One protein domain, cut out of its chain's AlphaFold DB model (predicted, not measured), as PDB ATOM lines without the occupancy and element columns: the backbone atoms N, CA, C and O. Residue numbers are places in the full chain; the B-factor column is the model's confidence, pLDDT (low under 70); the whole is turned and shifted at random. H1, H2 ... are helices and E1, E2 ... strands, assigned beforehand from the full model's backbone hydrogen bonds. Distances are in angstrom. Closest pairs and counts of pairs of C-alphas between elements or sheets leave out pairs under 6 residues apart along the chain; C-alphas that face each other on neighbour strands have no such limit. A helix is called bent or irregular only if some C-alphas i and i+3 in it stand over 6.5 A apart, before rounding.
ATOM      1  N   GLU A   2     -23.210  -8.476 -18.535       89.69
ATOM      2  CA  GLU A   2     -21.887  -8.270 -19.176       89.69
ATOM      3  C   GLU A   2     -21.413  -9.478 -20.012       89.69
ATOM      4  O   GLU A   2     -21.233  -9.362 -21.213       89.69
ATOM      5  N   LEU A   3     -21.342 -10.685 -19.428       91.81
ATOM      6  CA  LEU A   3     -20.908 -11.894 -20.159       91.81
ATOM      7  C   LEU A   3     -21.799 -12.249 -21.363       91.81
ATOM      8  O   LEU A   3     -21.324 -12.800 -22.349       91.81
ATOM      9  N   GLU A   4     -23.097 -11.955 -21.263       88.06
ATOM     10  CA  GLU A   4     -24.058 -12.182 -22.349       88.06
ATOM     11  C   GLU A   4     -23.911 -11.119 -23.444       88.06
ATOM     12  O   GLU A   4     -24.030 -11.449 -24.620       88.06
ATOM     13  N   HIS A   5     -23.637  -9.867 -23.063       92.06
ATOM     14  CA  HIS A   5     -23.363  -8.768 -23.986       92.06
ATOM     15  C   HIS A   5     -22.079  -9.024 -24.784       92.06
ATOM     16  O   HIS A   5     -22.083  -8.883 -26.004       92.06
ATOM     17  N   ASP A   6     -21.029  -9.492 -24.107       95.44
ATOM     18  CA  ASP A   6     -19.721  -9.781 -24.702       95.44
ATOM     19  C   ASP A   6     -19.685 -11.110 -25.481       95.44
ATOM     20  O   ASP A   6     -18.674 -11.442 -26.103       95.44
ATOM     21  N   GLY A   7     -20.757 -11.910 -25.432       92.62
ATOM     22  CA  GLY A   7     -20.796 -13.240 -26.048       92.62
ATOM     23  C   GLY A   7     -19.744 -14.204 -25.483       92.62
ATOM     24  O   GLY A   7     -19.292 -15.111 -26.186       92.62
ATOM     25  N   ALA A   8     -19.325 -14.006 -24.229       94.62
ATOM     26  CA  ALA A   8     -18.269 -14.790 -23.608       94.62
ATOM     27  C   ALA A   8     -18.712 -16.258 -23.429       94.62
ATOM     28  O   ALA A   8     -19.834 -16.511 -22.980       94.62
ATOM     29  N   PRO A   9     -17.843 -17.255 -23.687       93.62
ATOM     30  CA  PRO A   9     -18.171 -18.674 -23.533       93.62
ATOM     31  C   PRO A   9     -18.128 -19.122 -22.057       93.62
ATOM     32  O   PRO A   9     -17.581 -20.171 -21.725       93.62
ATOM     33  N   ILE A  10     -18.672 -18.306 -21.153       93.81
ATOM     34  CA  ILE A  10     -18.657 -18.507 -19.704       93.81
ATOM     35  C   ILE A  10     -20.101 -18.592 -19.218       93.81
ATOM     36  O   ILE A  10     -20.879 -17.654 -19.378       93.81
ATOM     37  N   SER A  11     -20.452 -19.698 -18.563       93.94
ATOM     38  CA  SER A  11     -21.709 -19.815 -17.824       93.94
ATOM     39  C   SER A  11     -21.481 -19.601 -16.335       93.94
ATOM     40  O   SER A  11     -20.581 -20.201 -15.751       93.94
ATOM     41  N   VAL A  12     -22.343 -18.806 -15.708       95.00
ATOM     42  CA  VAL A  12     -22.338 -18.573 -14.260       95.00
ATOM     43  C   VAL A  12     -23.608 -19.163 -13.660       95.00
ATOM     44  O   VAL A  12     -24.709 -18.892 -14.145       95.00
ATOM     45  N   THR A  13     -23.457 -19.944 -12.589       96.75
ATOM     46  CA  THR A  13     -24.575 -20.563 -11.870       96.75
ATOM     47  C   THR A  13     -24.583 -20.136 -10.413       96.75
ATOM     48  O   THR A  13     -23.587 -20.283  -9.709       96.75
ATOM     49  N   LEU A  14     -25.737 -19.670  -9.937       97.56
ATOM     50  CA  LEU A  14     -25.965 -19.403  -8.520       97.56
ATOM     51  C   LEU A  14     -26.525 -20.649  -7.816       97.56
ATOM     52  O   LEU A  14     -27.681 -21.022  -8.032       97.56
ATOM     53  N   ILE A  15     -25.715 -21.276  -6.961       97.62
ATOM     54  CA  ILE A  15     -26.140 -22.383  -6.095       97.62
ATOM     55  C   ILE A  15     -26.660 -21.815  -4.772       97.62
ATOM     56  O   ILE A  15     -25.958 -21.075  -4.088       97.62
ATOM     57  N   LYS A  16     -27.892 -22.170  -4.411       97.50
ATOM     58  CA  LYS A  16     -28.587 -21.714  -3.202       97.50
ATOM     59  C   LYS A  16     -28.888 -22.916  -2.304       97.50
ATOM     60  O   LYS A  16     -29.969 -23.506  -2.423       97.50
ATOM     61  N   PRO A  17     -27.931 -23.351  -1.471       96.69
ATOM     62  CA  PRO A  17     -28.154 -24.476  -0.584       96.69
ATOM     63  C   PRO A  17     -29.081 -24.101   0.573       96.69
ATOM     64  O   PRO A  17     -29.022 -22.995   1.105       96.69
ATOM     65  N   GLY A  18     -29.944 -25.041   0.950       95.75
ATOM     66  CA  GLY A  18     -30.617 -25.030   2.242       95.75
ATOM     67  C   GLY A  18     -29.694 -25.521   3.364       95.75
ATOM     68  O   GLY A  18     -28.475 -25.440   3.248       95.75
ATOM     69  N   PRO A  19     -30.261 -26.063   4.450       96.12
ATOM     70  CA  PRO A  19     -29.491 -26.709   5.510       96.12
ATOM     71  C   PRO A  19     -28.783 -27.975   4.993       96.12
ATOM     72  O   PRO A  19     -29.440 -28.911   4.529       96.12
ATOM     73  N   ILE A  20     -27.451 -28.006   5.069       97.62
ATOM     74  CA  ILE A  20     -26.600 -29.118   4.616       97.62
ATOM     75  C   ILE A  20     -25.731 -29.575   5.783       97.62
ATOM     76  O   ILE A  20     -25.119 -28.731   6.433       97.62
ATOM     77  N   ASP A  21     -25.648 -30.886   6.003       97.31
ATOM     78  CA  ASP A  21     -24.873 -31.524   7.072       97.31
ATOM     79  C   ASP A  21     -23.363 -31.459   6.802       97.31
ATOM     80  O   ASP A  21     -22.704 -32.461   6.553       97.31
ATOM     81  N   THR A  22     -22.828 -30.246   6.802       95.50
ATOM     82  CA  THR A  22     -21.393 -29.944   6.783       95.50
ATOM     83  C   THR A  22     -20.972 -29.513   8.185       95.50
ATOM     84  O   THR A  22     -21.822 -29.060   8.956       95.50
ATOM     85  N   PRO A  23     -19.678 -29.537   8.545       94.31
ATOM     86  CA  PRO A  23     -19.223 -29.059   9.854       94.31
ATOM     87  C   PRO A  23     -19.262 -27.520   9.983       94.31
ATOM     88  O   PRO A  23     -18.474 -26.936  10.725       94.31
ATOM     89  N   PHE A  24     -20.155 -26.828   9.263       92.62
ATOM     90  CA  PHE A  24     -20.296 -25.372   9.318       92.62
ATOM     91  C   PHE A  24     -20.539 -24.856  10.749       92.62
ATOM     92  O   PHE A  24     -19.775 -23.987  11.174       92.62
ATOM     93  N   PRO A  25     -21.498 -25.393  11.538       93.06
ATOM     94  CA  PRO A  25     -21.720 -24.922  12.907       93.06
ATOM     95  C   PRO A  25     -20.496 -25.112  13.818       93.06
ATOM     96  O   PRO A  25     -20.202 -24.245  14.637       93.06
ATOM     97  N   LEU A  26     -19.729 -26.189  13.602       91.69
ATOM     98  CA  LEU A  26     -18.522 -26.557  14.363       91.69
ATOM     99  C   LEU A  26     -17.281 -25.716  14.034       91.69
ATOM    100  O   LEU A  26     -16.256 -25.799  14.724       91.69
ATOM    101  N   ASN A  27     -17.337 -24.984  12.924       92.62
ATOM    102  CA  ASN A  27     -16.249 -24.163  12.405       92.62
ATOM    103  C   ASN A  27     -16.574 -22.664  12.474       92.62
ATOM    104  O   ASN A  27     -15.660 -21.835  12.433       92.62
ATOM    105  N   ALA A  28     -17.850 -22.301  12.602       92.25
ATOM    106  CA  ALA A  28     -18.291 -20.923  12.737       92.25
ATOM    107  C   ALA A  28     -17.878 -20.326  14.093       92.25
ATOM    108  O   ALA A  28     -17.932 -20.976  15.134       92.25
ATOM    109  N   ARG A  29     -17.500 -19.042  14.097       93.19
ATOM    110  CA  ARG A  29     -17.302 -18.299  15.345       93.19
ATOM    111  C   ARG A  29     -18.661 -18.033  15.987       93.19
ATOM    112  O   ARG A  29     -19.442 -17.242  15.462       93.19
ATOM    113  N   ASN A  30     -18.922 -18.686  17.113       93.12
ATOM    114  CA  ASN A  30     -20.199 -18.612  17.809       93.12
ATOM    115  C   ASN A  30     -20.185 -17.561  18.937       93.12
ATOM    116  O   ASN A  30     -19.286 -17.555  19.778       93.12
ATOM    117  N   TYR A  31     -21.203 -16.700  18.966       93.31
ATOM    118  CA  TYR A  31     -21.447 -15.715  20.034       93.31
ATOM    119  C   TYR A  31     -22.732 -15.994  20.824       93.31
ATOM    120  O   TYR A  31     -23.091 -15.203  21.692       93.31
ATOM    121  N   LEU A  32     -23.429 -17.081  20.503       94.06
ATOM    122  CA  LEU A  32     -24.649 -17.509  21.174       94.06
ATOM    123  C   LEU A  32     -24.309 -18.263  22.464       94.06
ATOM    124  O   LEU A  32     -23.215 -18.812  22.613       94.06
ATOM    125  N   ASP A  33     -25.286 -18.345  23.363       94.50
ATOM    126  CA  ASP A  33     -25.169 -19.073  24.635       94.50
ATOM    127  C   ASP A  33     -25.347 -20.596  24.488       94.50
ATOM    128  O   ASP A  33     -25.303 -21.324  25.475       94.50
ATOM    129  N   ALA A  34     -25.540 -21.082  23.260       94.62
ATOM    130  CA  ALA A  34     -25.660 -22.492  22.904       94.62
ATOM    131  C   ALA A  34     -24.958 -22.763  21.570       94.62
ATOM    132  O   ALA A  34     -24.725 -21.845  20.775       94.62
ATOM    133  N   GLU A  35     -24.614 -24.020  21.307       94.31
ATOM    134  CA  GLU A  35     -24.073 -24.423  20.010       94.31
ATOM    135  C   GLU A  35     -25.165 -24.340  18.923       94.31
ATOM    136  O   GLU A  35     -26.268 -24.863  19.130       94.31
ATOM    137  N   PRO A  36     -24.909 -23.678  17.776       94.81
ATOM    138  CA  PRO A  36     -25.885 -23.597  16.703       94.81
ATOM    139  C   PRO A  36     -26.046 -24.949  16.002       94.81
ATOM    140  O   PRO A  36     -25.103 -25.722  15.878       94.81
ATOM    141  N   GLN A  37     -27.234 -25.202  15.468       95.19
ATOM    142  CA  GLN A  37     -27.531 -26.377  14.658       95.19
ATOM    143  C   GLN A  37     -28.370 -26.021  13.432       95.19
ATOM    144  O   GLN A  37     -29.028 -24.980  13.354       95.19
ATOM    145  N   HIS A  38     -28.359 -26.919  12.453       95.44
ATOM    146  CA  HIS A  38     -29.191 -26.804  11.265       95.44
ATOM    147  C   HIS A  38     -30.675 -27.017  11.596       95.44
ATOM    148  O   HIS A  38     -31.035 -27.923  12.341       95.44
ATOM    149  N   VAL A  39     -31.557 -26.215  10.994       94.31
ATOM    150  CA  VAL A  39     -33.006 -26.438  11.085       94.31
ATOM    151  C   VAL A  39     -33.413 -27.442  10.002       94.31
ATOM    152  O   VAL A  39     -33.098 -27.207   8.839       94.31
ATOM    153  N   PRO A  40     -34.106 -28.549  10.321       93.06
ATOM    154  CA  PRO A  40     -34.505 -29.525   9.314       93.06
ATOM    155  C   PRO A  40     -35.472 -28.959   8.254       93.06
ATOM    156  O   PRO A  40     -36.237 -28.035   8.544       93.06
ATOM    157  N   PRO A  41     -35.508 -29.553   7.044       94.56
ATOM    158  CA  PRO A  41     -34.764 -30.746   6.620       94.56
ATOM    159  C   PRO A  41     -33.290 -30.453   6.315       94.56
ATOM    160  O   PRO A  41     -32.977 -29.472   5.644       94.56
ATOM    161  N   VAL A  42     -32.403 -31.341   6.769       97.12
ATOM    162  CA  VAL A  42     -30.956 -31.262   6.519       97.12
ATOM    163  C   VAL A  42     -30.573 -32.285   5.462       97.12
ATOM    164  O   VAL A  42     -30.993 -33.440   5.548       97.12
ATOM    165  N   TYR A  43     -29.800 -31.872   4.461       97.81
ATOM    166  CA  TYR A  43     -29.359 -32.742   3.368       97.81
ATOM    167  C   TYR A  43     -27.884 -33.110   3.485       97.81
ATOM    168  O   TYR A  43     -27.089 -32.355   4.038       97.81
ATOM    169  N   ALA A  44     -27.511 -34.256   2.924       97.62
ATOM    170  CA  ALA A  44     -26.119 -34.673   2.861       97.62
ATOM    171  C   ALA A  44     -25.313 -33.759   1.905       97.62
ATOM    172  O   ALA A  44     -25.883 -33.317   0.891       97.62
ATOM    173  N   PRO A  45     -24.021 -33.489   2.184       97.38
ATOM    174  CA  PRO A  45     -23.146 -32.649   1.352       97.38
ATOM    175  C   PRO A  45     -23.141 -33.023  -0.134       97.38
ATOM    176  O   PRO A  45     -23.141 -32.147  -1.010       97.38
ATOM    177  N   GLU A  46     -23.279 -34.312  -0.440       97.25
ATOM    178  CA  GLU A  46     -23.317 -34.835  -1.803       97.25
ATOM    179  C   GLU A  46     -24.482 -34.260  -2.620       97.25
ATOM    180  O   GLU A  46     -24.407 -34.198  -3.846       97.25
ATOM    181  N   THR A  47     -25.559 -33.804  -1.973       96.75
ATOM    182  CA  THR A  47     -26.684 -33.149  -2.660       96.75
ATOM    183  C   THR A  47     -26.242 -31.831  -3.303       96.75
ATOM    184  O   THR A  47     -26.634 -31.534  -4.433       96.75
ATOM    185  N   VAL A  48     -25.386 -31.056  -2.623       97.19
ATOM    186  CA  VAL A  48     -24.789 -29.836  -3.190       97.19
ATOM    187  C   VAL A  48     -23.746 -30.200  -4.237       97.19
ATOM    188  O   VAL A  48     -23.756 -29.613  -5.317       97.19
ATOM    189  N   ALA A  49     -22.902 -31.199  -3.964       97.06
ATOM    190  CA  ALA A  49     -21.880 -31.643  -4.911       97.06
ATOM    191  C   ALA A  49     -22.489 -32.062  -6.262       97.06
ATOM    192  O   ALA A  49     -22.018 -31.632  -7.315       97.06
ATOM    193  N   ARG A  50     -23.596 -32.821  -6.249       96.06
ATOM    194  CA  ARG A  50     -24.338 -33.180  -7.471       96.06
ATOM    195  C   ARG A  50     -24.894 -31.959  -8.202       96.06
ATOM    196  O   ARG A  50     -24.832 -31.915  -9.428       96.06
ATOM    197  N   ALA A  51     -25.411 -30.963  -7.481       96.50
ATOM    198  CA  ALA A  51     -25.911 -29.732  -8.094       96.50
ATOM    199  C   ALA A  51     -24.787 -28.916  -8.758       96.50
ATOM    200  O   ALA A  51     -24.972 -28.425  -9.871       96.50
ATOM    201  N   VAL A  52     -23.616 -28.825  -8.119       96.94
ATOM    202  CA  VAL A  52     -22.416 -28.185  -8.689       96.94
ATOM    203  C   VAL A  52     -21.945 -28.931  -9.937       96.94
ATOM    204  O   VAL A  52     -21.728 -28.309 -10.975       96.94
ATOM    205  N   LEU A  53     -21.854 -30.263  -9.875       96.75
ATOM    206  CA  LEU A  53     -21.468 -31.085 -11.023       96.75
ATOM    207  C   LEU A  53     -22.449 -30.926 -12.194       96.75
ATOM    208  O   LEU A  53     -22.030 -30.781 -13.342       96.75
ATOM    209  N   HIS A  54     -23.755 -30.899 -11.910       95.88
ATOM    210  CA  HIS A  54     -24.774 -30.640 -12.925       95.88
ATOM    211  C   HIS A  54     -24.599 -29.260 -13.564       95.88
ATOM    212  O   HIS A  54     -24.620 -29.156 -14.787       95.88
ATOM    213  N   ALA A  55     -24.393 -28.217 -12.758       96.00
ATOM    214  CA  ALA A  55     -24.185 -26.855 -13.243       96.00
ATOM    215  C   ALA A  55     -22.937 -26.728 -14.132       96.00
ATOM    216  O   ALA A  55     -22.977 -26.026 -15.141       96.00
ATOM    217  N   ALA A  56     -21.861 -27.446 -13.796       95.75
ATOM    218  CA  ALA A  56     -20.636 -27.479 -14.593       95.75
ATOM    219  C   ALA A  56     -20.839 -28.145 -15.967       95.75
ATOM    220  O   ALA A  56     -20.249 -27.714 -16.954       95.75
ATOM    221  N   ALA A  57     -21.680 -29.182 -16.046       95.19
ATOM    222  CA  ALA A  57     -21.952 -29.906 -17.290       95.19
ATOM    223  C   ALA A  57     -23.124 -29.327 -18.104       95.19
ATOM    224  O   ALA A  57     -23.241 -29.568 -19.304       95.19
ATOM    225  N   THR A  58     -24.044 -28.616 -17.455       94.38
ATOM    226  CA  THR A  58     -25.271 -28.079 -18.049       94.38
ATOM    227  C   THR A  58     -25.476 -26.642 -17.573       94.38
ATOM    228  O   THR A  58     -25.957 -26.440 -16.450       94.38
ATOM    229  N   PRO A  59     -25.181 -25.636 -18.426       91.75
ATOM    230  CA  PRO A  59     -25.353 -24.229 -18.084       91.75
ATOM    231  C   PRO A  59     -26.740 -23.953 -17.503       91.75
ATOM    232  O   PRO A  59     -27.770 -24.134 -18.159       91.75
ATOM    233  N   THR A  60     -26.758 -23.531 -16.242       92.62
ATOM    234  CA  THR A  60     -27.978 -23.272 -15.478       92.62
ATOM    235  C   THR A  60     -27.819 -21.953 -14.740       92.62
ATOM    236  O   THR A  60     -26.786 -21.708 -14.138       92.62
ATOM    237  N   ARG A  61     -28.824 -21.076 -14.769       93.38
ATOM    238  CA  ARG A  61     -28.715 -19.751 -14.135       93.38
ATOM    239  C   ARG A  61     -28.712 -19.830 -12.606       93.38
ATOM    240  O   ARG A  61     -27.903 -19.189 -11.944       93.38
ATOM    241  N   GLU A  62     -29.623 -20.615 -12.042       95.31
ATOM    242  CA  GLU A  62     -29.747 -20.808 -10.600       95.31
ATOM    243  C   GLU A  62     -30.222 -22.222 -10.264       95.31
ATOM    244  O   GLU A  62     -31.014 -22.811 -11.003       95.31
ATOM    245  N   LEU A  63     -29.762 -22.748  -9.130       96.44
ATOM    246  CA  LEU A  63     -30.219 -24.015  -8.567       96.44
ATOM    247  C   LEU A  63     -30.373 -23.884  -7.058       96.44
ATOM    248  O   LEU A  63     -29.442 -23.495  -6.357       96.44
ATOM    249  N   TYR A  64     -31.542 -24.269  -6.558       97.19
ATOM    250  CA  TYR A  64     -31.765 -24.448  -5.129       97.19
ATOM    251  C   TYR A  64     -31.441 -25.893  -4.749       97.19
ATOM    252  O   TYR A  64     -31.864 -26.835  -5.430       97.19
ATOM    253  N   VAL A  65     -30.706 -26.079  -3.655       97.25
ATOM    254  CA  VAL A  65     -30.375 -27.411  -3.139       97.25
ATOM    255  C   VAL A  65     -31.183 -27.659  -1.875       97.25
ATOM    256  O   VAL A  65     -30.992 -26.981  -0.867       97.25
ATOM    257  N   GLY A  66     -32.110 -28.613  -1.947       95.44
ATOM    258  CA  GLY A  66     -33.131 -28.832  -0.929       95.44
ATOM    259  C   GLY A  66     -34.466 -28.163  -1.269       95.44
ATOM    260  O   GLY A  66     -34.526 -26.984  -1.616       95.44
ATOM    261  N   GLY A  67     -35.568 -28.909  -1.128       91.56
ATOM    262  CA  GLY A  67     -36.916 -28.406  -1.423       91.56
ATOM    263  C   GLY A  67     -37.344 -27.272  -0.490       91.56
ATOM    264  O   GLY A  67     -37.995 -26.328  -0.931       91.56
ATOM    265  N   GLY A  68     -36.905 -27.315   0.774       91.44
ATOM    266  CA  GLY A  68     -37.156 -26.251   1.748       91.44
ATOM    267  C   GLY A  68     -36.562 -24.903   1.330       91.44
ATOM    268  O   GLY A  68     -37.239 -23.888   1.441       91.44
ATOM    269  N   ALA A  69     -35.350 -24.894   0.760       92.88
ATOM    270  CA  ALA A  69     -34.709 -23.666   0.285       92.88
ATOM    271  C   ALA A  69     -35.512 -23.004  -0.843       92.88
ATOM    272  O   ALA A  69     -35.759 -21.800  -0.801       92.88
ATOM    273  N   LYS A  70     -35.981 -23.793  -1.825       95.31
ATOM    274  CA  LYS A  70     -36.850 -23.267  -2.888       95.31
ATOM    275  C   LYS A  70     -38.192 -22.787  -2.338       95.31
ATOM    276  O   LYS A  70     -38.677 -21.749  -2.780       95.31
ATOM    277  N   GLY A  71     -38.783 -23.538  -1.409       95.12
ATOM    278  CA  GLY A  71     -40.063 -23.199  -0.789       95.12
ATOM    279  C   GLY A  71     -40.015 -21.875  -0.029       95.12
ATOM    280  O   GLY A  71     -40.868 -21.024  -0.259       95.12
ATOM    281  N   ILE A  72     -38.991 -21.675   0.807       94.69
ATOM    282  CA  ILE A  72     -38.785 -20.428   1.561       94.69
ATOM    283  C   ILE A  72     -38.517 -19.254   0.618       94.69
ATOM    284  O   ILE A  72     -39.076 -18.179   0.806       94.69
ATOM    285  N   ALA A  73     -37.693 -19.450  -0.416       94.94
ATOM    286  CA  ALA A  73     -37.449 -18.398  -1.400       94.94
ATOM    287  C   ALA A  73     -38.751 -17.975  -2.097       94.94
ATOM    288  O   ALA A  73     -39.072 -16.794  -2.138       94.94
ATOM    289  N   ALA A  74     -39.545 -18.948  -2.556       96.25
ATOM    290  CA  ALA A  74     -40.833 -18.665  -3.176       96.25
ATOM    291  C   ALA A  74     -41.803 -17.976  -2.203       96.25
ATOM    292  O   ALA A  74     -42.482 -17.031  -2.591       96.25
ATOM    293  N   SER A  75     -41.875 -18.401  -0.936       96.81
ATOM    294  CA  SER A  75     -42.749 -17.741   0.040       96.81
ATOM    295  C   SER A  75     -42.304 -16.308   0.333       96.81
ATOM    296  O   SER A  75     -43.158 -15.439   0.487       96.81
ATOM    297  N   GLY A  76     -40.994 -16.044   0.361       96.44
ATOM    298  CA  GLY A  76     -40.435 -14.700   0.494       96.44
ATOM    299  C   GLY A  76     -40.801 -13.791  -0.680       96.44
ATOM    300  O   GLY A  76     -41.169 -12.641  -0.458       96.44
ATOM    301  N   ASP A  77     -40.792 -14.327  -1.904       96.56
ATOM    302  CA  ASP A  77     -41.180 -13.584  -3.109       96.56
ATOM    303  C   ASP A  77     -42.673 -13.189  -3.095       96.56
ATOM    304  O   ASP A  77     -43.032 -12.102  -3.546       96.56
ATOM    305  N   PHE A  78     -43.555 -14.053  -2.571       97.69
ATOM    306  CA  PHE A  78     -45.008 -13.815  -2.568       97.69
ATOM    307  C   PHE A  78     -45.542 -13.137  -1.298       97.69
ATOM    308  O   PHE A  78     -46.541 -12.419  -1.356       97.69
ATOM    309  N   ALA A  79     -44.925 -13.391  -0.145       97.62
ATOM    310  CA  ALA A  79     -45.389 -12.952   1.168       97.62
ATOM    311  C   ALA A  79     -44.193 -12.692   2.111       97.62
ATOM    312  O   ALA A  79     -43.996 -13.434   3.082       97.62
ATOM    313  N   PRO A  80     -43.385 -11.644   1.853       96.50
ATOM    314  CA  PRO A  80     -42.123 -11.405   2.557       96.50
ATOM    315  C   PRO A  80     -42.317 -11.226   4.066       96.50
ATOM    316  O   PRO A  80     -41.732 -11.966   4.850       96.50
ATOM    317  N   GLN A  81     -43.226 -10.337   4.484       97.81
ATOM    318  CA  GLN A  81     -43.453 -10.050   5.905       97.81
ATOM    319  C   GLN A  81     -43.951 -11.281   6.683       97.81
ATOM    320  O   GLN A  81     -43.496 -11.545   7.794       97.81
ATOM    321  N   ALA A  82     -44.865 -12.062   6.097       97.50
ATOM    322  CA  ALA A  82     -45.370 -13.282   6.725       97.50
ATOM    323  C   ALA A  82     -44.287 -14.371   6.805       97.50
ATOM    324  O   ALA A  82     -44.180 -15.068   7.817       97.50
ATOM    325  N   THR A  83     -43.462 -14.493   5.760       97.06
ATOM    326  CA  THR A  83     -42.318 -15.413   5.734       97.06
ATOM    327  C   THR A  83     -41.313 -15.052   6.824       97.06
ATOM    328  O   THR A  83     -40.924 -15.925   7.596       97.06
ATOM    329  N   GLU A  84     -40.950 -13.776   6.952       96.38
ATOM    330  CA  GLU A  84     -40.026 -13.291   7.983       96.38
ATOM    331  C   GLU A  84     -40.547 -13.551   9.398       96.38
ATOM    332  O   GLU A  84     -39.829 -14.126  10.215       96.38
ATOM    333  N   GLN A  85     -41.805 -13.202   9.685       97.25
ATOM    334  CA  GLN A  85     -42.413 -13.449  10.999       97.25
ATOM    335  C   GLN A  85     -42.444 -14.941  11.339       97.25
ATOM    336  O   GLN A  85     -42.122 -15.336  12.461       97.25
ATOM    337  N   THR A  86     -42.783 -15.779  10.357       96.56
ATOM    338  CA  THR A  86     -42.804 -17.232  10.534       96.56
ATOM    339  C   THR A  86     -41.402 -17.763  10.811       96.56
ATOM    340  O   THR A  86     -41.211 -18.516  11.762       96.56
ATOM    341  N   LEU A  87     -40.398 -17.357  10.029       95.19
ATOM    342  CA  LEU A  87     -39.014 -17.780  10.239       95.19
ATOM    343  C   LEU A  87     -38.467 -17.295  11.585       95.19
ATOM    344  O   LEU A  87     -37.807 -18.067  12.277       95.19
ATOM    345  N   ALA A  88     -38.782 -16.069  12.001       96.06
ATOM    346  CA  ALA A  88     -38.382 -15.557  13.306       96.06
ATOM    347  C   ALA A  88     -38.978 -16.397  14.448       96.06
ATOM    348  O   ALA A  88     -38.259 -16.801  15.359       96.06
ATOM    349  N   ALA A  89     -40.272 -16.721  14.370       96.25
ATOM    350  CA  ALA A  89     -40.957 -17.506  15.395       96.25
ATOM    351  C   ALA A  89     -40.542 -18.987  15.412       96.25
ATOM    352  O   ALA A  89     -40.605 -19.637  16.452       96.25
ATOM    353  N   VAL A  90     -40.149 -19.537  14.260       94.62
ATOM    354  CA  VAL A  90     -40.017 -20.987  14.070       94.62
ATOM    355  C   VAL A  90     -38.572 -21.440  13.888       94.62
ATOM    356  O   VAL A  90     -38.184 -22.470  14.438       94.62
ATOM    357  N   ALA A  91     -37.778 -20.719  13.099       93.06
ATOM    358  CA  ALA A  91     -36.410 -21.107  12.783       93.06
ATOM    359  C   ALA A  91     -35.438 -20.674  13.883       93.06
ATOM    360  O   ALA A  91     -34.654 -21.510  14.321       93.06
ATOM    361  N   ILE A  92     -35.523 -19.430  14.379       91.62
ATOM    362  CA  ILE A  92     -34.575 -18.911  15.385       91.62
ATOM    363  C   ILE A  92     -34.498 -19.826  16.617       91.62
ATOM    364  O   ILE A  92     -33.393 -20.274  16.930       91.62
ATOM    365  N   PRO A  93     -35.613 -20.221  17.269       93.50
ATOM    366  CA  PRO A  93     -35.527 -21.088  18.444       93.50
ATOM    367  C   PRO A  93     -34.909 -22.456  18.139       93.50
ATOM    368  O   PRO A  93     -34.248 -23.036  18.988       93.50
ATOM    369  N   ARG A  94     -35.093 -22.968  16.915       93.69
ATOM    370  CA  ARG A  94     -34.576 -24.278  16.489       93.69
ATOM    371  C   ARG A  94     -33.127 -24.242  16.013       93.69
ATOM    372  O   ARG A  94     -32.522 -25.302  15.885       93.69
ATOM    373  N   THR A  95     -32.583 -23.056  15.725       93.25
ATOM    374  CA  THR A  95     -31.151 -22.912  15.423       93.25
ATOM    375  C   THR A  95     -30.286 -23.095  16.660       93.25
ATOM    376  O   THR A  95     -29.111 -23.406  16.516       93.25
ATOM    377  N   LEU A  96     -30.849 -22.946  17.859       93.81
ATOM    378  CA  LEU A  96     -30.170 -23.253  19.111       93.81
ATOM    379  C   LEU A  96     -30.317 -24.749  19.399       93.81
ATOM    380  O   LEU A  96     -31.426 -25.285  19.354       93.81
ATOM    381  N   SER A  97     -29.201 -25.429  19.646       93.06
ATOM    382  CA  SER A  97     -29.218 -26.798  20.166       93.06
ATOM    383  C   SER A  97     -29.279 -26.806  21.696       93.06
ATOM    384  O   SER A  97     -29.102 -25.775  22.342       93.06
ATOM    385  N   ASP A  98     -29.460 -27.992  22.275       93.38
ATOM    386  CA  ASP A  98     -29.364 -28.203  23.725       93.38
ATOM    387  C   ASP A  98     -27.908 -28.392  24.203       93.38
ATOM    388  O   ASP A  98     -27.662 -28.676  25.378       93.38
ATOM    389  N   LYS A  99     -26.921 -28.274  23.301       92.56
ATOM    390  CA  LYS A  99     -25.499 -28.417  23.632       92.56
ATOM    391  C   LYS A  99     -24.923 -27.076  24.114       92.56
ATOM    392  O   LYS A  99     -25.227 -26.027  23.531       92.56
ATOM    393  N   PRO A 100     -24.048 -27.086  25.138       94.31
ATOM    394  CA  PRO A 100     -23.315 -25.888  25.524       94.31
ATOM    395  C   PRO A 100     -22.433 -25.401  24.361       94.31
ATOM    396  O   PRO A 100     -21.977 -26.217  23.557       94.31
ATOM    397  N   PRO A 101     -22.154 -24.092  24.262       94.06
ATOM    398  CA  PRO A 101     -21.347 -23.559  23.178       94.06
ATOM    399  C   PRO A 101     -19.917 -24.105  23.261       94.06
ATOM    400  O   PRO A 101     -19.337 -24.230  24.343       94.06
ATOM    401  N   LEU A 102     -19.326 -24.399  22.101       91.75
ATOM    402  CA  LEU A 102     -17.907 -24.740  22.001       91.75
ATOM    403  C   LEU A 102     -17.022 -23.577  22.502       91.75
ATOM    404  O   LEU A 102     -17.453 -22.420  22.457       91.75
ATOM    405  N   PRO A 103     -15.772 -23.848  22.937       91.69
ATOM    406  CA  PRO A 103     -14.820 -22.793  23.286       91.69
ATOM    407  C   PRO A 103     -14.724 -21.736  22.182       91.69
ATOM    408  O   PRO A 103     -14.663 -22.078  21.000       91.69
ATOM    409  N   ARG A 104     -14.692 -20.452  22.554       86.75
ATOM    410  CA  ARG A 104     -14.768 -19.335  21.596       86.75
ATOM    411  C   ARG A 104     -13.591 -19.282  20.634       86.75
ATOM    412  O   ARG A 104     -13.707 -18.646  19.597       86.75
ATOM    413  N   GLU A 105     -12.483 -19.925  20.966       87.69
ATOM    414  CA  GLU A 105     -11.277 -20.028  20.150       87.69
ATOM    415  C   GLU A 105     -11.384 -21.165  19.116       87.69
ATOM    416  O   GLU A 105     -10.627 -21.203  18.146       87.69
ATOM    417  N   ARG A 106     -12.336 -22.094  19.293       88.25
ATOM    418  CA  ARG A 106     -12.549 -23.259  18.426       88.25
ATOM    419  C   ARG A 106     -13.401 -22.883  17.210       88.25
ATOM    420  O   ARG A 106     -14.560 -23.267  17.104       88.25
ATOM    421  N   HIS A 107     -12.810 -22.136  16.283       91.88
ATOM    422  CA  HIS A 107     -13.435 -21.724  15.022       91.88
ATOM    423  C   HIS A 107     -12.385 -21.473  13.933       91.88
ATOM    424  O   HIS A 107     -11.199 -21.341  14.233       91.88
ATOM    425  N   ILE A 108     -12.819 -21.253  12.691       93.19
ATOM    426  CA  ILE A 108     -11.908 -21.019  11.554       93.19
ATOM    427  C   ILE A 108     -11.848 -19.570  11.049       93.19
ATOM    428  O   ILE A 108     -11.263 -19.300  10.006       93.19
ATOM    429  N   LEU A 109     -12.459 -18.614  11.760       92.38
ATOM    430  CA  LEU A 109     -12.606 -17.242  11.251       92.38
ATOM    431  C   LEU A 109     -11.266 -16.508  11.037       92.38
ATOM    432  O   LEU A 109     -11.150 -15.733  10.094       92.38
ATOM    433  N   TYR A 110     -10.269 -16.735  11.902       93.38
ATOM    434  CA  TYR A 110      -8.953 -16.071  11.823       93.38
ATOM    435  C   TYR A 110      -7.789 -17.019  11.531       93.38
ATOM    436  O   TYR A 110      -6.689 -16.562  11.230       93.38
ATOM    437  N   HIS A 111      -8.021 -18.328  11.618       90.81
ATOM    438  CA  HIS A 111      -7.008 -19.354  11.404       90.81
ATOM    439  C   HIS A 111      -7.645 -20.545  10.684       90.81
ATOM    440  O   HIS A 111      -8.786 -20.888  10.996       90.81
ATOM    441  N   PRO A 112      -6.944 -21.188   9.740       88.56
ATOM    442  CA  PRO A 112      -7.440 -22.403   9.112       88.56
ATOM    443  C   PRO A 112      -7.505 -23.552  10.126       88.56
ATOM    444  O   PRO A 112      -6.839 -23.538  11.161       88.56
ATOM    445  N   THR A 113      -8.285 -24.580   9.802       81.81
ATOM    446  CA  THR A 113      -8.279 -25.855  10.523       81.81
ATOM    447  C   THR A 113      -7.764 -26.956   9.605       81.81
ATOM    448  O   THR A 113      -7.973 -26.902   8.397       81.81
ATOM    449  N   GLU A 114      -7.127 -27.972  10.182       77.88
ATOM    450  CA  GLU A 114      -6.792 -29.218   9.477       77.88
ATOM    451  C   GLU A 114      -7.942 -30.241   9.532       77.88
ATOM    452  O   GLU A 114      -7.827 -31.356   9.027       77.88
ATOM    453  N   ARG A 115      -9.077 -29.866  10.135       80.12
ATOM    454  CA  ARG A 115     -10.309 -30.655  10.126       80.12
ATOM    455  C   ARG A 115     -10.967 -30.588   8.749       80.12
ATOM    456  O   ARG A 115     -11.672 -29.634   8.431       80.12
ATOM    457  N   LEU A 116     -10.704 -31.608   7.938       86.44
ATOM    458  CA  LEU A 116     -11.220 -31.763   6.574       86.44
ATOM    459  C   LEU A 116     -12.469 -32.656   6.518       86.44
ATOM    460  O   LEU A 116     -12.687 -33.359   5.532       86.44
ATOM    461  N   GLU A 117     -13.273 -32.675   7.584       92.25
ATOM    462  CA  GLU A 117     -14.504 -33.460   7.589       92.25
ATOM    463  C   GLU A 117     -15.505 -32.893   6.574       92.25
ATOM    464  O   GLU A 117     -15.772 -31.695   6.525       92.25
ATOM    465  N   GLU A 118     -16.085 -33.771   5.761       93.56
ATOM    466  CA  GLU A 118     -17.153 -33.387   4.836       93.56
ATOM    467  C   GLU A 118     -18.490 -33.220   5.570       93.56
ATOM    468  O   GLU A 118     -19.285 -32.338   5.240       93.56
ATOM    469  N   ARG A 119     -18.728 -34.070   6.578       95.69
ATOM    470  CA  ARG A 119     -20.003 -34.191   7.290       95.69
ATOM    471  C   ARG A 119     -19.963 -33.536   8.665       95.69
ATOM    472  O   ARG A 119     -18.937 -33.569   9.342       95.69
ATOM    473  N   GLY A 120     -21.084 -32.926   9.036       94.00
ATOM    474  CA  GLY A 120     -21.296 -32.318  10.344       94.00
ATOM    475  C   GLY A 120     -21.695 -33.331  11.418       94.00
ATOM    476  O   GLY A 120     -21.623 -34.545  11.231       94.00
ATOM    477  N   ASP A 121     -22.113 -32.812  12.569       92.81
ATOM    478  CA  ASP A 121     -22.581 -33.582  13.723       92.81
ATOM    479  C   ASP A 121     -24.094 -33.417  13.956       92.81
ATOM    480  O   ASP A 121     -24.572 -33.485  15.097       92.81
ATOM    481  N   TYR A 122     -24.858 -33.169  12.882       95.69
ATOM    482  CA  TYR A 122     -26.294 -32.935  12.981       95.69
ATOM    483  C   TYR A 122     -26.993 -34.125  13.669       95.69
ATOM    484  O   TYR A 122     -26.906 -35.253  13.182       95.69
ATOM    485  N   PRO A 123     -27.717 -33.909  14.787       92.00
ATOM    486  CA  PRO A 123     -28.243 -35.009  15.600       92.00
ATOM    487  C   PRO A 123     -29.478 -35.688  14.991       92.00
ATOM    488  O   PRO A 123     -29.898 -36.748  15.454       92.00
ATOM    489  N   GLY A 124     -30.106 -35.057  13.996       94.00
ATOM    490  CA  GLY A 124     -31.316 -35.553  13.352       94.00
ATOM    491  C   GLY A 124     -31.047 -36.377  12.093       94.00
ATOM    492  O   GLY A 124     -29.924 -36.715  11.740       94.00
ATOM    493  N   VAL A 125     -32.121 -36.673  11.360       96.19
ATOM    494  CA  VAL A 125     -32.022 -37.428  10.104       96.19
ATOM    495  C   VAL A 125     -31.481 -36.543   8.984       96.19
ATOM    496  O   VAL A 125     -32.122 -35.561   8.594       96.19
ATOM    497  N   VAL A 126     -30.350 -36.952   8.414       97.69
ATOM    498  CA  VAL A 126     -29.761 -36.351   7.214       97.69
ATOM    499  C   VAL A 126     -30.348 -37.013   5.970       97.69
ATOM    500  O   VAL A 126     -30.271 -38.226   5.787       97.69
ATOM    501  N   GLN A 127     -30.947 -36.209   5.099       97.00
ATOM    502  CA  GLN A 127     -31.545 -36.670   3.853       97.00
ATOM    503  C   GLN A 127     -30.449 -36.842   2.783       97.00
ATOM    504  O   GLN A 127     -29.816 -35.854   2.406       97.00
ATOM    505  N   PRO A 128     -30.222 -38.049   2.233       94.81
ATOM    506  CA  PRO A 128     -29.166 -38.266   1.234       94.81
ATOM    507  C   PRO A 128     -29.475 -37.612  -0.125       94.81
ATOM    508  O   PRO A 128     -28.582 -37.362  -0.939       94.81
ATOM    509  N   VAL A 129     -30.758 -37.351  -0.386       92.62
ATOM    510  CA  VAL A 129     -31.254 -36.787  -1.641       92.62
ATOM    511  C   VAL A 129     -32.379 -35.795  -1.376       92.62
ATOM    512  O   VAL A 129     -33.140 -35.924  -0.417       92.62
ATOM    513  N   SER A 130     -32.526 -34.817  -2.269       94.50
ATOM    514  CA  SER A 130     -33.700 -33.949  -2.312       94.50
ATOM    515  C   SER A 130     -34.490 -34.227  -3.581       94.50
ATOM    516  O   SER A 130     -33.998 -33.947  -4.670       94.50
ATOM    517  N   LEU A 131     -35.730 -34.716  -3.452       92.62
ATOM    518  CA  LEU A 131     -36.613 -34.968  -4.603       92.62
ATOM    519  C   LEU A 131     -36.763 -33.729  -5.495       92.62
ATOM    520  O   LEU A 131     -36.754 -33.839  -6.716       92.62
ATOM    521  N   TYR A 132     -36.850 -32.547  -4.878       94.31
ATOM    522  CA  TYR A 132     -36.882 -31.279  -5.600       94.31
ATOM    523  C   TYR A 132     -35.611 -31.071  -6.432       94.31
ATOM    524  O   TYR A 132     -35.702 -30.793  -7.625       94.31
ATOM    525  N   THR A 133     -34.431 -31.208  -5.819       93.81
ATOM    526  CA  THR A 133     -33.156 -30.974  -6.509       93.81
ATOM    527  C   THR A 133     -32.937 -31.991  -7.619       93.81
ATOM    528  O   THR A 133     -32.574 -31.590  -8.718       93.81
ATOM    529  N   GLU A 134     -33.236 -33.269  -7.376       93.31
ATOM    530  CA  GLU A 134     -33.147 -34.311  -8.406       93.31
ATOM    531  C   GLU A 134     -34.083 -34.014  -9.586       93.31
ATOM    532  O   GLU A 134     -33.690 -34.143 -10.744       93.31
ATOM    533  N   ALA A 135     -35.305 -33.537  -9.331       92.38
ATOM    534  CA  ALA A 135     -36.208 -33.136 -10.404       92.38
ATOM    535  C   ALA A 135     -35.718 -31.887 -11.156       92.38
ATOM    536  O   ALA A 135     -35.826 -31.819 -12.383       92.38
ATOM    537  N   ALA A 136     -35.159 -30.909 -10.440       91.25
ATOM    538  CA  ALA A 136     -34.640 -29.677 -11.025       91.25
ATOM    539  C   ALA A 136     -33.444 -29.937 -11.960       91.25
ATOM    540  O   ALA A 136     -33.363 -29.315 -13.023       91.25
ATOM    541  N   THR A 137     -32.569 -30.884 -11.611       93.06
ATOM    542  CA  THR A 137     -31.398 -31.273 -12.418       93.06
ATOM    543  C   THR A 137     -31.744 -32.254 -13.546       93.06
ATOM    544  O   THR A 137     -31.088 -32.250 -14.586       93.06
ATOM    545  N   HIS A 138     -32.824 -33.034 -13.425       89.44
ATOM    546  CA  HIS A 138     -33.236 -34.016 -14.443       89.44
ATOM    547  C   HIS A 138     -34.501 -33.627 -15.225       89.44
ATOM    548  O   HIS A 138     -35.092 -34.467 -15.909       89.44
ATOM    549  N   ARG A 139     -34.914 -32.351 -15.197       81.06
ATOM    550  CA  ARG A 139     -36.177 -31.866 -15.799       81.06
ATOM    551  C   ARG A 139     -36.431 -32.337 -17.237       81.06
ATOM    552  O   ARG A 139     -37.566 -32.631 -17.598       81.06
ATOM    553  N   LYS A 140     -35.377 -32.430 -18.060       77.69
ATOM    554  CA  LYS A 140     -35.477 -32.883 -19.458       77.69
ATOM    555  C   LYS A 140     -35.861 -34.363 -19.540       77.69
ATOM    556  O   LYS A 140     -36.740 -34.716 -20.316       77.69
ATOM    557  N   LEU A 141     -35.246 -35.208 -18.712       76.25
ATOM    558  CA  LEU A 141     -35.546 -36.640 -18.653       76.25
ATOM    559  C   LEU A 141     -36.948 -36.892 -18.088       76.25
ATOM    560  O   LEU A 141     -37.681 -37.721 -18.622       76.25
ATOM    561  N   LEU A 142     -37.355 -36.129 -17.067       78.50
ATOM    562  CA  LEU A 142     -38.709 -36.211 -16.510       78.50
ATOM    563  C   LEU A 142     -39.783 -35.854 -17.546       78.50
ATOM    564  O   LEU A 142     -40.781 -36.564 -17.662       78.50
ATOM    565  N   GLY A 143     -39.561 -34.800 -18.338       73.69
ATOM    566  CA  GLY A 143     -40.467 -34.429 -19.427       73.69
ATOM    567  C   GLY A 143     -40.630 -35.542 -20.467       73.69
ATOM    568  O   GLY A 143     -41.754 -35.874 -20.840       73.69
ATOM    569  N   VAL A 144     -39.525 -36.173 -20.881       80.25
ATOM    570  CA  VAL A 144     -39.549 -37.315 -21.817       80.25
ATOM    571  C   VAL A 144     -40.320 -38.503 -21.235       80.25
ATOM    572  O   VAL A 144     -41.161 -39.080 -21.924       80.25
ATOM    573  N   GLY A 145     -40.088 -38.843 -19.963       80.12
ATOM    574  CA  GLY A 145     -40.784 -39.944 -19.294       80.12
ATOM    575  C   GLY A 145     -42.301 -39.743 -19.218       80.12
ATOM    576  O   GLY A 145     -43.059 -40.667 -19.519       80.12
ATOM    577  N   LEU A 146     -42.756 -38.528 -18.888       86.50
ATOM    578  CA  LEU A 146     -44.185 -38.194 -18.831       86.50
ATOM    579  C   LEU A 146     -44.858 -38.280 -20.207       86.50
ATOM    580  O   LEU A 146     -45.952 -38.836 -20.319       86.50
ATOM    581  N   ILE A 147     -44.197 -37.778 -21.256       88.00
ATOM    582  CA  ILE A 147     -44.698 -37.885 -22.634       88.00
ATOM    583  C   ILE A 147     -44.808 -39.360 -23.042       88.00
ATOM    584  O   ILE A 147     -45.852 -39.782 -23.542       88.00
ATOM    585  N   GLY A 148     -43.770 -40.161 -22.782       86.50
ATOM    586  CA  GLY A 148     -43.762 -41.592 -23.095       86.50
ATOM    587  C   GLY A 148     -44.874 -42.371 -22.385       86.50
ATOM    588  O   GLY A 148     -45.586 -43.150 -23.020       86.50
ATOM    589  N   ALA A 149     -45.085 -42.114 -21.090       89.19
ATOM    590  CA  ALA A 149     -46.160 -42.737 -20.319       89.19
ATOM    591  C   ALA A 149     -47.555 -42.343 -20.835       89.19
ATOM    592  O   ALA A 149     -48.434 -43.200 -20.958       89.19
ATOM    593  N   GLY A 150     -47.754 -41.068 -21.191       89.69
ATOM    594  CA  GLY A 150     -49.003 -40.585 -21.782       89.69
ATOM    595  C   GLY A 150     -49.317 -41.254 -23.125       89.69
ATOM    596  O   GLY A 150     -50.447 -41.701 -23.342       89.69
ATOM    597  N   LEU A 151     -48.311 -41.396 -23.994       91.50
ATOM    598  CA  LEU A 151     -48.440 -42.098 -25.275       91.50
ATOM    599  C   LEU A 151     -48.773 -43.585 -25.084       91.50
ATOM    600  O   LEU A 151     -49.695 -44.090 -25.723       91.50
ATOM    601  N   ALA A 152     -48.087 -44.275 -24.170       91.31
ATOM    602  CA  ALA A 152     -48.355 -45.683 -23.876       91.31
ATOM    603  C   ALA A 152     -49.779 -45.902 -23.330       91.31
ATOM    604  O   ALA A 152     -50.478 -46.818 -23.768       91.31
ATOM    605  N   ALA A 153     -50.245 -45.033 -22.427       91.69
ATOM    606  CA  ALA A 153     -51.603 -45.090 -21.892       91.69
ATOM    607  C   ALA A 153     -52.670 -44.820 -22.972       91.69
ATOM    608  O   ALA A 153     -53.710 -45.487 -22.993       91.69
ATOM    609  N   ALA A 154     -52.414 -43.880 -23.888       90.44
ATOM    610  CA  ALA A 154     -53.301 -43.596 -25.014       90.44
ATOM    611  C   ALA A 154     -53.399 -44.790 -25.980       90.44
ATOM    612  O   ALA A 154     -54.508 -45.193 -26.345       90.44
ATOM    613  N   LEU A 155     -52.262 -45.403 -26.324       92.75
ATOM    614  CA  LEU A 155     -52.205 -46.595 -27.176       92.75
ATOM    615  C   LEU A 155     -52.929 -47.784 -26.530       92.75
ATOM    616  O   LEU A 155     -53.796 -48.385 -27.164       92.75
ATOM    617  N   TRP A 156     -52.678 -48.058 -25.248       90.88
ATOM    618  CA  TRP A 156     -53.354 -49.126 -24.501       90.88
ATOM    619  C   TRP A 156     -54.871 -48.922 -24.386       90.88
ATOM    620  O   TRP A 156     -55.655 -49.872 -24.436       90.88
ATOM    621  N   ARG A 157     -55.320 -47.668 -24.261       92.44
ATOM    622  CA  ARG A 157     -56.750 -47.340 -24.251       92.44
ATOM    623  C   ARG A 157     -57.392 -47.533 -25.627       92.44
ATOM    624  O   ARG A 157     -58.551 -47.937 -25.683       92.44
ATOM    625  N   SER A 158     -56.666 -47.254 -26.711       88.94
ATOM    626  CA  SER A 158     -57.153 -47.489 -28.076       88.94
ATOM    627  C   SER A 158     -57.253 -48.979 -28.415       88.94
ATOM    628  O   SER A 158     -58.252 -49.392 -28.996       88.94
ATOM    629  N   SER A 159     -56.313 -49.808 -27.943       88.19
ATOM    630  CA  SER A 159     -56.305 -51.259 -28.187       88.19
ATOM    631  C   SER A 159     -57.347 -52.047 -27.384       88.19
ATOM    632  O   SER A 159     -57.532 -53.229 -27.634       88.19
ATOM    633  N   ARG A 160     -57.996 -51.430 -26.386       83.12
ATOM    634  CA  ARG A 160     -59.105 -52.025 -25.610       83.12
ATOM    635  C   ARG A 160     -60.495 -51.612 -26.103       83.12
ATOM    636  O   ARG A 160     -61.491 -52.047 -25.533       83.12
ATOM    637  N   ARG A 161     -60.565 -50.699 -27.075       69.06
ATOM    638  CA  ARG A 161     -61.816 -50.152 -27.627       69.06
ATOM    639  C   ARG A 161     -62.150 -50.681 -29.026       69.06
ATOM    640  O   ARG A 161     -63.194 -50.299 -29.545       69.06
TER     641      ARG A 161
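AT A GLANCE: This is residues 2 to 161 of the 162 residues of an uncharacterized protein of Deinococcus phoenicis (UniProt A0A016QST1). A short parallel ribbon of two strands, E1 and E2, has H3, H4 and H6 packed about it, and the long helix H7 sticks out from this body as a free arm that makes much of the length. H4 and H5 form a helical hairpin opening as a V, and long loops, residues 28 to 44 and 96 to 130, make much of the rest. The printed part has 160 residues with seven named helices and two named strands, in the order H1 E1 H2 H3 E2 H4 H5 H6 H7, and is mostly helix. It is loose, with a radius of gyration of the C-alphas of 21.0 A, and elongated, spanning 73 by 44 by 35 A.

IN THESE COORDINATES: E1 is residues 14 to 17, from C-alpha 14 at (-25.965, -19.403, -8.520), and E2 is residues 62 to 65. H3 is residues 45 to 57, 18.9 A; H4 67 to 78, 16.7 A; H6 131 to 137. H5, residues 80 to 95, 20.5 A, has a kink of 35 degrees near residue 87 and is only just irregular: C-alphas 89 and 92 are 6.53 A apart. H1 is residues 2 to 5 and H2 24 to 27. H7, residues 139 to 158, 28.9 A, ends at C-alpha 158 (-57.153, -47.489, -28.076).

HOW THE PARTS SIT: E1 and E2 are parallel, 14 degrees, with N 16 and O 63 within hydrogen-bond range at 2.8 A. With H2 and H3 between, they form a strand-helix-strand unit, two parallel neighbours joined through helices, with a left-handed crossover. The closest C-alphas of H3 and E2 are Val 48 and Val 65, 6.1 A; of H6 and E2, Thr 133 and Val 65, 5.6 A. H3 and H6 touch at His 54 and Thr 137, closest C-alphas 6.7 A, at a shallow tilt of 20 degrees, the same way. H4, with residue 67 alone, only just touches H6, with 3 pairs of C-alphas within 8 A, the closest those of Gly 67 and Tyr 132, 5.1 A. The hairpin H4 and H5 touch through residues 72 to 76 and 83 to 84 alone, closest C-alphas Gly 76 and Thr 83, 5.6 A, at a shallow tilt of 34 degrees, only just short of steep, opposite ways. H1, H2 and H7 touch no helix. H3, H4, H6 and H7 have every O i to N i+4 pair within hydrogen-bond range, H5 9 of 12; H1 and H2 are too short for such a pair.

THE WHOLE: The C-alphas farthest apart are those of Glu 105 and Arg 161, 75.8 A. Residues 4 to 9 and 139 to 161 stand free. The printed part has no cut; the links H2 to H3 and H5 to H6 are long. The mean pLDDT of the printed part is 92.7, with residue 161 under 70.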